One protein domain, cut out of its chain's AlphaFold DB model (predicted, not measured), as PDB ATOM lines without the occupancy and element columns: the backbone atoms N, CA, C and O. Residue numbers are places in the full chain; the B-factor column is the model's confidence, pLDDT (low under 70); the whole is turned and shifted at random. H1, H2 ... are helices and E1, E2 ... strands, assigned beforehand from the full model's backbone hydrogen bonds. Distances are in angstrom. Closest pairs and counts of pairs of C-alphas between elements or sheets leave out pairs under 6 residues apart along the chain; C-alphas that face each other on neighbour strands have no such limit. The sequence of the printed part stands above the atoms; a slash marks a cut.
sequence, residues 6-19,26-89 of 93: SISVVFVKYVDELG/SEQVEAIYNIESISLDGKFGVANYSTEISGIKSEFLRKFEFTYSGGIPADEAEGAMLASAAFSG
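This is residues 6 to 19 and 26 to 89 of the 93 residues of an uncharacterized protein of Serratia liquefaciens (UniProt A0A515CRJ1). A strongly twisted sheet of four strands curls like part of a barrel round one helix, H1, which lies along its hollow face. The long strands E2 and E3 make the middle of this curled wall, with E1 at one edge and E4 at the other. The printed part has 78 residues, with four named strands and then one named helix along the chain, E1 E2 E3 E4 H1; the sheet has the order E1 - E2 - E3 - E4 and is antiparallel throughout. The class is mixed, helices and strands. The whole is compact, with a radius of gyration of the C-alphas of 12.8 A, yet elongated in outline, spanning 41 by 23 by 18 A.

The longest strand is E2, residues 28 to 41, 36.6 A from first to last C-alpha, and it bends by 60 degrees at residue 37. E3, residues 44 to 53, measures 28.0 A. E4 is residues 62 to 67, 17.1 A. E1 is residues 6 to 12, 19.8 A, and begins at C-alpha 6 (27.709, -18.836, 23.374). H1, residues 73 to 88, measures 22.4 A and ends at C-alpha 88 (44.672, -23.966, 24.336).

The inner strands E2 and E3 form a hairpin, antiparallel at 153 degrees, with N 34 and O 50 2.8 A apart, within hydrogen-bond range. E3 and E4 form a second hairpin, at 140 degrees, with N 47 and O 64 2.9 A apart. E2, E3 and E4 make a meander, each strand the antiparallel neighbour of the one before. On the other side of E2, E1 is its antiparallel neighbour at 136 degrees, with N 9 and O 31 2.8 A apart. The edge strands E1 and E4 are apart. H1 is on the sheet, which curls round it, giving two layers, a helix on one face of a sheet. The closest C-alphas of H1 and E4 are those of Ala 80 and Phe 66, 6.1 A apart; those of H1 and E1 are Ala 85 and Val 9, 7.3 A apart. In H1 every O i to N i+4 pair is within hydrogen-bond range. Residues 52 to 53 of E3 also pair, antiparallel, with residues 56 to 57.

The two C-alphas farthest apart are those of Ser 26 and Gly 42, 42.1 A. Residues 20 to 25 are not printed; C-alphas 19 and 26 are 18.0 A apart across this cut, in the link from E1 to E2. Of the links that are printed whole, E2 to E3 and E4 to H1 are tight and E3 to E4 is short. The mean pLDDT of the printed part is 74.1, and residues 6 to 19, 26 to 30 and 84 to 89 are under 70.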
ATOM      1  N   SER A   6      27.159 -17.994  22.309       62.72
ATOM      2  CA  SER A   6      27.709 -18.836  23.374       62.72
ATOM      3  C   SER A   6      28.399 -20.050  22.757       62.72
ATOM      4  O   SER A   6      27.769 -20.792  22.008       62.72
ATOM      5  N   ILE A   7      29.673 -20.263  23.084       66.75
ATOM      6  CA  ILE A   7      30.498 -21.359  22.558       66.75
ATOM      7  C   ILE A   7      30.900 -22.273  23.715       66.75
ATOM      8  O   ILE A   7      31.638 -21.829  24.591       66.75
ATOM      9  N   SER A   8      30.468 -23.536  23.712       64.81
ATOM     10  CA  SER A   8      30.900 -24.545  24.693       64.81
ATOM     11  C   SER A   8      32.155 -25.279  24.219       64.81
ATOM     12  O   SER A   8      32.177 -25.839  23.122       64.81
ATOM     13  N   VAL A   9      33.191 -25.332  25.056       64.69
ATOM     14  CA  VAL A   9      34.428 -26.088  24.803       64.69
ATOM     15  C   VAL A   9      34.752 -26.955  26.017       64.69
ATOM     16  O   VAL A   9      34.700 -26.479  27.149       64.69
ATOM     17  N   VAL A  10      35.096 -28.226  25.784       63.78
ATOM     18  CA  VAL A  10      35.469 -29.180  26.840       63.78
ATOM     19  C   VAL A  10      36.990 -29.255  26.967       63.78
ATOM     20  O   VAL A  10      37.673 -29.608  26.007       63.78
ATOM     21  N   PHE A  11      37.515 -28.963  28.157       58.25
ATOM     22  CA  PHE A  11      38.951 -29.006  28.450       58.25
ATOM     23  C   PHE A  11      39.325 -30.238  29.278       58.25
ATOM     24  O   PHE A  11      38.589 -30.641  30.179       58.25
ATOM     25  N   VAL A  12      40.511 -30.796  29.007       52.78
ATOM     26  CA  VAL A  12      41.164 -31.815  29.837       52.78
ATOM     27  C   VAL A  12      42.408 -31.170  30.455       52.78
ATOM     28  O   VAL A  12      43.490 -31.237  29.885       52.78
ATOM     29  N   LYS A  13      42.231 -30.572  31.645       50.25
ATOM     30  CA  LYS A  13      43.267 -30.055  32.572       50.25
ATOM     31  C   LYS A  13      43.748 -28.595  32.399       50.25
ATOM     32  O   LYS A  13      44.129 -28.162  31.323       50.25
ATOM     33  N   TYR A  14      43.835 -27.940  33.569       46.28
ATOM     34  CA  TYR A  14      44.416 -26.632  33.927       46.28
ATOM     35  C   TYR A  14      43.842 -25.396  33.225       46.28
ATOM     36  O   TYR A  14      44.126 -25.113  32.070       46.28
ATOM     37  N   VAL A  15      43.094 -24.606  33.999       51.69
ATOM     38  CA  VAL A  15      42.485 -23.350  33.560       51.69
ATOM     39  C   VAL A  15      42.932 -22.198  34.471       51.69
ATOM     40  O   VAL A  15      42.130 -21.424  34.984       51.69
ATOM     41  N   ASP A  16      44.240 -22.078  34.699       46.44
ATOM     42  CA  ASP A  16      44.798 -20.912  35.404       46.44
ATOM     43  C   ASP A  16      44.557 -19.633  34.575       46.44
ATOM     44  O   ASP A  16      44.150 -18.587  35.079       46.44
ATOM     45  N   GLU A  17      44.650 -19.761  33.245       48.03
ATOM     46  CA  GLU A  17      44.469 -18.646  32.322       48.03
ATOM     47  C   GLU A  17      43.053 -18.072  32.309       48.03
ATOM     48  O   GLU A  17      42.938 -16.892  31.987       48.03
ATOM     49  N   LEU A  18      41.986 -18.808  32.677       51.81
ATOM     50  CA  LEU A  18      40.604 -18.274  32.692       51.81
ATOM     51  C   LEU A  18      40.213 -17.587  34.016       51.81
ATOM     52  O   LEU A  18      39.133 -16.998  34.098       51.81
ATOM     53  N   GLY A  19      41.117 -17.534  35.003       48.81
ATOM     54  CA  GLY A  19      40.858 -16.906  36.306       48.81
ATOM     55  C   GLY A  19      39.911 -17.721  37.192       48.81
ATOM     56  O   GLY A  19      39.292 -17.169  38.098       48.81
ATOM     57  N   SER A  26      41.183 -34.779  36.915       50.31
ATOM     58  CA  SER A  26      40.904 -34.917  35.480       50.31
ATOM     59  C   SER A  26      39.395 -34.835  35.249       50.31
ATOM     60  O   SER A  26      38.748 -35.845  34.979       50.31
ATOM     61  N   GLU A  27      38.827 -33.651  35.430       53.09
ATOM     62  CA  GLU A  27      37.429 -33.386  35.120       53.09
ATOM     63  C   GLU A  27      37.351 -32.764  33.729       53.09
ATOM     64  O   GLU A  27      38.139 -31.885  33.374       53.09
ATOM     65  N   GLN A  28      36.431 -33.276  32.914       58.97
ATOM     66  CA  GLN A  28      36.013 -32.586  31.706       58.97
ATOM     67  C   GLN A  28      35.290 -31.323  32.146       58.97
ATOM     68  O   GLN A  28      34.248 -31.391  32.796       58.97
ATOM     69  N   VAL A  29      35.868 -30.178  31.815       61.56
ATOM     70  CA  VAL A  29      35.301 -28.886  32.178       61.56
ATOM     71  C   VAL A  29      34.693 -28.281  30.929       61.56
ATOM     72  O   VAL A  29      35.412 -28.003  29.971       61.56
ATOM     73  N   GLU A  30      33.380 -28.068  30.948       68.00
ATOM     74  CA  GLU A  30      32.704 -27.247  29.950       68.00
ATOM     75  C   GLU A  30      32.936 -25.768  30.290       68.00
ATOM     76  O   GLU A  30      32.493 -25.281  31.335       68.00
ATOM     77  N   ALA A  31      33.657 -25.063  29.417       71.25
ATOM     78  CA  ALA A  31      33.723 -23.610  29.438       71.25
ATOM     79  C   ALA A  31      32.841 -23.047  28.323       71.25
ATOM     80  O   ALA A  31      32.983 -23.421  27.159       71.25
ATOM     81  N   ILE A  32      31.961 -22.127  28.692       76.69
ATOM     82  CA  ILE A  32      31.093 -21.381  27.798       76.69
ATOM     83  C   ILE A  32      31.702 -19.999  27.597       76.69
ATOM     84  O   ILE A  32      31.855 -19.218  28.537       76.69
ATOM     85  N   TYR A  33      32.021 -19.665  26.359       78.81
ATOM     86  CA  TYR A  33      32.466 -18.336  25.983       78.81
ATOM     87  C   TYR A  33      31.298 -17.553  25.411       78.81
ATOM     88  O   TYR A  33      30.721 -17.946  24.403       78.81
ATOM     89  N   ASN A  34      30.954 -16.442  26.048       81.31
ATOM     90  CA  ASN A  34      29.889 -15.562  25.600       81.31
ATOM     91  C   ASN A  34      30.516 -14.316  24.995       81.31
ATOM     92  O   ASN A  34      31.067 -13.493  25.725       81.31
ATOM     93  N   ILE A  35      30.431 -14.161  23.678       83.75
ATOM     94  CA  ILE A  35      30.768 -12.887  23.041       83.75
ATOM     95  C   ILE A  35      29.708 -11.876  23.491       83.75
ATOM     96  O   ILE A  35      28.521 -12.178  23.471       83.75
ATOM     97  N   GLU A  36      30.136 -10.708  23.965       84.56
ATOM     98  CA  GLU A  36      29.257  -9.651  24.488       84.56
ATOM     99  C   GLU A  36      29.222  -8.456  23.524       84.56
ATOM    100  O   GLU A  36      28.195  -7.799  23.335       84.56
ATOM    101  N   SER A  37      30.359  -8.154  22.889       86.12
ATOM    102  CA  SER A  37      30.446  -7.117  21.860       86.12
ATOM    103  C   SER A  37      31.598  -7.359  20.895       86.12
ATOM    104  O   SER A  37      32.609  -7.959  21.253       86.12
ATOM    105  N   ILE A  38      31.445  -6.844  19.676       89.12
ATOM    106  CA  ILE A  38      32.455  -6.894  18.620       89.12
ATOM    107  C   ILE A  38      32.666  -5.474  18.106       89.12
ATOM    108  O   ILE A  38      31.704  -4.757  17.835       89.12
ATOM    109  N   SER A  39      33.926  -5.073  17.993       90.06
ATOM    110  CA  SER A  39      34.362  -3.836  17.345       90.06
ATOM    111  C   SER A  39      35.222  -4.192  16.144       90.06
ATOM    112  O   SER A  39      35.996  -5.140  16.220       90.06
ATOM    113  N   LEU A  40      35.098  -3.451  15.048       91.12
ATOM    114  CA  LEU A  40      35.879  -3.678  13.834       91.12
ATOM    115  C   LEU A  40      36.676  -2.425  13.486       91.12
ATOM    116  O   LEU A  40      36.144  -1.319  13.551       91.12
ATOM    117  N   ASP A  41      37.918  -2.629  13.065       87.50
ATOM    118  CA  ASP A  41      38.787  -1.622  12.469       87.50
ATOM    119  C   ASP A  41      39.410  -2.181  11.180       87.50
ATOM    120  O   ASP A  41      40.407  -2.911  11.175       87.50
ATOM    121  N   GLY A  42      38.753  -1.899  10.053       87.12
ATOM    122  CA  GLY A  42      39.162  -2.391   8.740       87.12
ATOM    123  C   GLY A  42      39.166  -3.919   8.662       87.12
ATOM    124  O   GLY A  42      38.110  -4.542   8.603       87.12
ATOM    125  N   LYS A  43      40.363  -4.516   8.613       91.31
ATOM    126  CA  LYS A  43      40.576  -5.976   8.536       91.31
ATOM    127  C   LYS A  43      40.795  -6.633   9.900       91.31
ATOM    128  O   LYS A  43      41.108  -7.819   9.959       91.31
ATOM    129  N   PHE A  44      40.666  -5.878  10.984       89.44
ATOM    130  CA  PHE A  44      40.852  -6.369  12.342       89.44
ATOM    131  C   PHE A  44      39.549  -6.246  13.118       89.44
ATOM    132  O   PHE A  44      38.804  -5.279  12.963       89.44
ATOM    133  N   GLY A  45      39.270  -7.239  13.949       90.06
ATOM    134  CA  GLY A  45      38.149  -7.248  14.866       90.06
ATOM    135  C   GLY A  45      38.618  -7.471  16.293       90.06
ATOM    136  O   GLY A  45      39.558  -8.219  16.539       90.06
ATOM    137  N   VAL A  46      37.951  -6.823  17.240       90.00
ATOM    138  CA  VAL A  46      38.135  -7.025  18.676       90.00
ATOM    139  C   VAL A  46      36.816  -7.511  19.246       90.00
ATOM    140  O   VAL A  46      35.811  -6.800  19.193       90.00
ATOM    141  N   ALA A  47      36.816  -8.715  19.805       88.25
ATOM    142  CA  ALA A  47      35.663  -9.284  20.482       88.25
ATOM    143  C   ALA A  47      35.883  -9.248  21.997       88.25
ATOM    144  O   ALA A  47      36.869  -9.774  22.515       88.25
ATOM    145  N   ASN A  48      34.947  -8.622  22.710       87.75
ATOM    146  CA  ASN A  48      34.869  -8.709  24.161       87.75
ATOM    147  C   ASN A  48      33.982  -9.895  24.526       87.75
ATOM    148  O   ASN A  48      32.858  -9.994  24.026       87.75
ATOM    149  N   TYR A  49      34.463 -10.756  25.412       83.25
ATOM    150  CA  TYR A  49      33.759 -11.959  25.825       83.25
ATOM    151  C   TYR A  49      33.821 -12.166  27.334       83.25
ATOM    152  O   TYR A  49      34.788 -11.793  28.001       83.25
ATOM    153  N   SER A  50      32.785 -12.793  27.874       83.31
ATOM    154  CA  SER A  50      32.802 -13.374  29.210       83.31
ATOM    155  C   SER A  50      32.992 -14.886  29.108       83.31
ATOM    156  O   SER A  50      32.675 -15.504  28.094       83.31
ATOM    157  N   THR A  51      33.569 -15.490  30.141       78.38
ATOM    158  CA  THR A  51      33.727 -16.948  30.235       78.38
ATOM    159  C   THR A  51      32.862 -17.445  31.376       78.38
ATOM    160  O   THR A  51      32.822 -16.806  32.419       78.38
ATOM    161  N   GLU A  52      32.179 -18.559  31.199       77.50
ATOM    162  CA  GLU A  52      31.433 -19.247  32.241       77.50
ATOM    163  C   GLU A  52      31.935 -20.682  32.327       77.50
ATOM    164  O   GLU A  52      32.075 -21.350  31.312       77.50
ATOM    165  N   ILE A  53      32.262 -21.141  33.528       74.06
ATOM    166  CA  ILE A  53      32.823 -22.473  33.751       74.06
ATOM    167  C   ILE A  53      32.020 -23.141  34.849       74.06
ATOM    168  O   ILE A  53      31.909 -22.589  35.942       74.06
ATOM    169  N   SER A  54      31.443 -24.309  34.562       71.94
ATOM    170  CA  SER A  54      30.612 -25.043  35.531       71.94
ATOM    171  C   SER A  54      29.496 -24.175  36.148       71.94
ATOM    172  O   SER A  54      29.205 -24.276  37.338       71.94
ATOM    173  N   GLY A  55      28.897 -23.280  35.350       71.38
ATOM    174  CA  GLY A  55      27.860 -22.336  35.791       71.38
ATOM    175  C   GLY A  55      28.376 -21.085  36.519       71.38
ATOM    176  O   GLY A  55      27.581 -20.233  36.916       71.38
ATOM    177  N   ILE A  56      29.692 -20.944  36.703       73.62
ATOM    178  CA  ILE A  56      30.314 -19.765  37.314       73.62
ATOM    179  C   ILE A  56      30.764 -18.818  36.205       73.62
ATOM    180  O   ILE A  56      31.757 -19.068  35.520       73.62
ATOM    181  N   LYS A  57      30.040 -17.707  36.040       76.56
ATOM    182  CA  LYS A  57      30.429 -16.631  35.123       76.56
ATOM    183  C   LYS A  57      31.611 -15.849  35.702       76.56
ATOM    184  O   LYS A  57      31.570 -15.396  36.841       76.56
ATOM    185  N   SER A  58      32.644 -15.658  34.894       72.94
ATOM    186  CA  SER A  58      33.780 -14.797  35.202       72.94
ATOM    187  C   SER A  58      33.324 -13.342  35.320       72.94
ATOM    188  O   SER A  58      32.612 -12.830  34.453       72.94
ATOM    189  N   GLU A  59      33.770 -12.669  36.379       75.19
ATOM    190  CA  GLU A  59      33.491 -11.247  36.618       75.19
ATOM    191  C   GLU A  59      34.254 -10.326  35.653       75.19
ATOM    192  O   GLU A  59      33.903  -9.156  35.490       75.19
ATOM    193  N   PHE A  60      35.281 -10.850  34.977       75.00
ATOM    194  CA  PHE A  60      36.142 -10.077  34.091       75.00
ATOM    195  C   PHE A  60      35.820 -10.342  32.624       75.00
ATOM    196  O   PHE A  60      35.929 -11.466  32.128       75.00
ATOM    197  N   LEU A  61      35.486  -9.268  31.904       78.50
ATOM    198  CA  LEU A  61      35.433  -9.296  30.449       78.50
ATOM    199  C   LEU A  61      36.845  -9.404  29.884       78.50
ATOM    200  O   LEU A  61      37.734  -8.609  30.197       78.50
ATOM    201  N   ARG A  62      37.024 -10.387  29.014       83.25
ATOM    202  CA  ARG A  62      38.243 -10.613  28.252       83.25
ATOM    203  C   ARG A  62      38.073 -10.062  26.853       83.25
ATOM    204  O   ARG A  62      36.958  -9.841  26.385       83.25
ATOM    205  N   LYS A  63      39.197  -9.832  26.192       85.56
ATOM    206  CA  LYS A  63      39.253  -9.310  24.831       85.56
ATOM    207  C   LYS A  63      40.137 -10.241  24.026       85.56
ATOM    208  O   LYS A  63      41.187 -10.636  24.526       85.56
ATOM    209  N   PHE A  64      39.739 -10.555  22.804       83.62
ATOM    210  CA  PHE A  64      40.641 -11.154  21.830       83.62
ATOM    211  C   PHE A  64      40.514 -10.439  20.492       83.62
ATOM    212  O   PHE A  64      39.467  -9.877  20.160       83.62
ATOM    213  N   GLU A  65      41.609 -10.454  19.746       89.12
ATOM    214  CA  GLU A  65      41.688  -9.887  18.410       89.12
ATOM    215  C   GLU A  65      41.534 -11.006  17.380       89.12
ATOM    216  O   GLU A  65      42.047 -12.113  17.563       89.12
ATOM    217  N   PHE A  66      40.825 -10.728  16.291       86.31
ATOM    218  CA  PHE A  66      40.652 -11.643  15.172       86.31
ATOM    219  C   PHE A  66      40.802 -10.907  13.842       86.31
ATOM    220  O   PHE A  66      40.654  -9.687  13.754       86.31
ATOM    221  N   THR A  67      41.127 -11.653  12.789       89.62
ATOM    222  CA  THR A  67      41.157 -11.101  11.430       89.62
ATOM    223  C   THR A  67      39.743 -11.087  10.874       89.62
ATOM    224  O   THR A  67      39.089 -12.125  10.872       89.62
ATOM    225  N   TYR A  68      39.303  -9.930  10.385       89.75
ATOM    226  CA  TYR A  68      38.007  -9.756   9.747       89.75
ATOM    227  C   TYR A  68      38.144  -9.816   8.221       89.75
ATOM    228  O   TYR A  68      38.867  -9.016   7.617       89.75
ATOM    229  N   SER A  69      37.462 -10.771   7.587       89.69
ATOM    230  CA  SER A  69      37.543 -11.020   6.142       89.69
ATOM    231  C   SER A  69      36.442 -10.326   5.332       89.69
ATOM    232  O   SER A  69      36.496 -10.311   4.101       89.69
ATOM    233  N   GLY A  70      35.493  -9.674   6.014       86.44
ATOM    234  CA  GLY A  70      34.347  -9.002   5.397       86.44
ATOM    235  C   GLY A  70      33.040  -9.799   5.464       86.44
ATOM    236  O   GLY A  70      32.069  -9.386   4.833       86.44
ATOM    237  N   GLY A  71      33.019 -10.929   6.182       85.81
ATOM    238  CA  GLY A  71      31.837 -11.762   6.396       85.81
ATOM    239  C   GLY A  71      30.943 -11.277   7.540       85.81
ATOM    240  O   GLY A  71      30.832 -10.086   7.816       85.81
ATOM    241  N   ILE A  72      30.274 -12.210   8.221       86.81
ATOM    242  CA  ILE A  72      29.498 -11.892   9.425       86.81
ATOM    243  C   ILE A  72      30.483 -11.769  10.599       86.81
ATOM    244  O   ILE A  72      31.153 -12.748  10.924       86.81
ATOM    245  N   PRO A  73      30.578 -10.606  11.275       84.69
ATOM    246  CA  PRO A  73      31.587 -10.393  12.315       84.69
ATOM    247  C   PRO A  73      31.489 -11.377  13.485       84.69
ATOM    248  O   PRO A  73      32.507 -11.754  14.055       84.69
ATOM    249  N   ALA A  74      30.267 -11.783  13.840       83.38
ATOM    250  CA  ALA A  74      30.013 -12.752  14.903       83.38
ATOM    251  C   ALA A  74      30.580 -14.134  14.567       83.38
ATOM    252  O   ALA A  74      31.307 -14.698  15.378       83.38
ATOM    253  N   ASP A  75      30.308 -14.623  13.359       85.44
ATOM    254  CA  ASP A  75      30.744 -15.942  12.898       85.44
ATOM    255  C   ASP A  75      32.272 -16.013  12.790       85.44
ATOM    256  O   ASP A  75      32.887 -17.014  13.156       85.44
ATOM    257  N   GLU A  76      32.912 -14.935  12.327       85.69
ATOM    258  CA  GLU A  76      34.373 -14.875  12.234       85.69
ATOM    259  C   GLU A  76      35.044 -14.784  13.611       85.69
ATOM    260  O   GLU A  76      36.060 -15.444  13.845       85.69
ATOM    261  N   ALA A  77      34.462 -14.021  14.543       82.69
ATOM    262  CA  ALA A  77      34.919 -13.985  15.929       82.69
ATOM    263  C   ALA A  77      34.772 -15.362  16.595       82.69
ATOM    264  O   ALA A  77      35.701 -15.842  17.237       82.69
ATOM    265  N   GLU A  78      33.634 -16.026  16.405       81.88
ATOM    266  CA  GLU A  78      33.369 -17.368  16.922       81.88
ATOM    267  C   GLU A  78      34.341 -18.409  16.355       81.88
ATOM    268  O   GLU A  78      34.948 -19.166  17.114       81.88
ATOM    269  N   GLY A  79      34.581 -18.393  15.041       82.00
ATOM    270  CA  GLY A  79      35.565 -19.265  14.401       82.00
ATOM    271  C   GLY A  79      36.987 -19.042  14.921       82.00
ATOM    272  O   GLY A  79      37.702 -20.002  15.217       82.00
ATOM    273  N   ALA A  80      37.397 -17.782  15.098       83.00
ATOM    274  CA  ALA A  80      38.696 -17.443  15.678       83.00
ATOM    275  C   ALA A  80      38.807 -17.880  17.149       83.00
ATOM    276  O   ALA A  80      39.858 -18.353  17.586       83.00
ATOM    277  N   MET A  81      37.715 -17.772  17.905       77.81
ATOM    278  CA  MET A  81      37.658 -18.192  19.297       77.81
ATOM    279  C   MET A  81      37.739 -19.712  19.443       77.81
ATOM    280  O   MET A  81      38.496 -20.197  20.279       77.81
ATOM    281  N   LEU A  82      37.038 -20.463  18.592       75.50
ATOM    282  CA  LEU A  82      37.154 -21.918  18.510       75.50
ATOM    283  C   LEU A  82      38.569 -22.349  18.121       75.50
ATOM    284  O   LEU A  82      39.108 -23.270  18.728       75.50
ATOM    285  N   ALA A  83      39.200 -21.668  17.162       74.44
ATOM    286  CA  ALA A  83      40.582 -21.946  16.782       74.44
ATOM    287  C   ALA A  83      41.564 -21.690  17.944       74.44
ATOM    288  O   ALA A  83      42.463 -22.495  18.183       74.44
ATOM    289  N   SER A  84      41.361 -20.608  18.701       69.38
ATOM    290  CA  SER A  84      42.154 -20.277  19.893       69.38
ATOM    291  C   SER A  84      41.929 -21.273  21.040       69.38
ATOM    292  O   SER A  84      42.881 -21.782  21.633       69.38
ATOM    293  N   ALA A  85      40.673 -21.631  21.312       62.50
ATOM    294  CA  ALA A  85      40.314 -22.595  22.346       62.50
ATOM    295  C   ALA A  85      40.795 -24.014  22.003       62.50
ATOM    296  O   ALA A  85      41.269 -24.723  22.886       62.50
ATOM    297  N   ALA A  86      40.752 -24.412  20.728       57.44
ATOM    298  CA  ALA A  86      41.336 -25.664  20.254       57.44
ATOM    299  C   ALA A  86      42.864 -25.683  20.419       57.44
ATOM    300  O   ALA A  86      43.432 -26.728  20.717       57.44
ATOM    301  N   PHE A  87      43.530 -24.534  20.274       44.44
ATOM    302  CA  PHE A  87      44.971 -24.412  20.502       44.44
ATOM    303  C   PHE A  87      45.334 -24.483  21.996       44.44
ATOM    304  O   PHE A  87      46.316 -25.125  22.357       44.44
ATOM    305  N   SER A  88      44.513 -23.895  22.872       49.00
ATOM    306  CA  SER A  88      44.672 -23.966  24.336       49.00
ATOM    307  C   SER A  88      44.300 -25.347  24.913       49.00
ATOM    308  O   SER A  88      44.958 -25.839  25.827       49.00
ATOM    309  N   GLY A  89      43.301 -26.024  24.333       39.44
ATOM    310  CA  GLY A  89      42.862 -27.374  24.709       39.44
ATOM    311  C   GLY A  89      43.702 -28.517  24.124       39.44
ATOM    312  O   GLY A  89      43.501 -29.673  24.492       39.44
TER     313      GLY A  89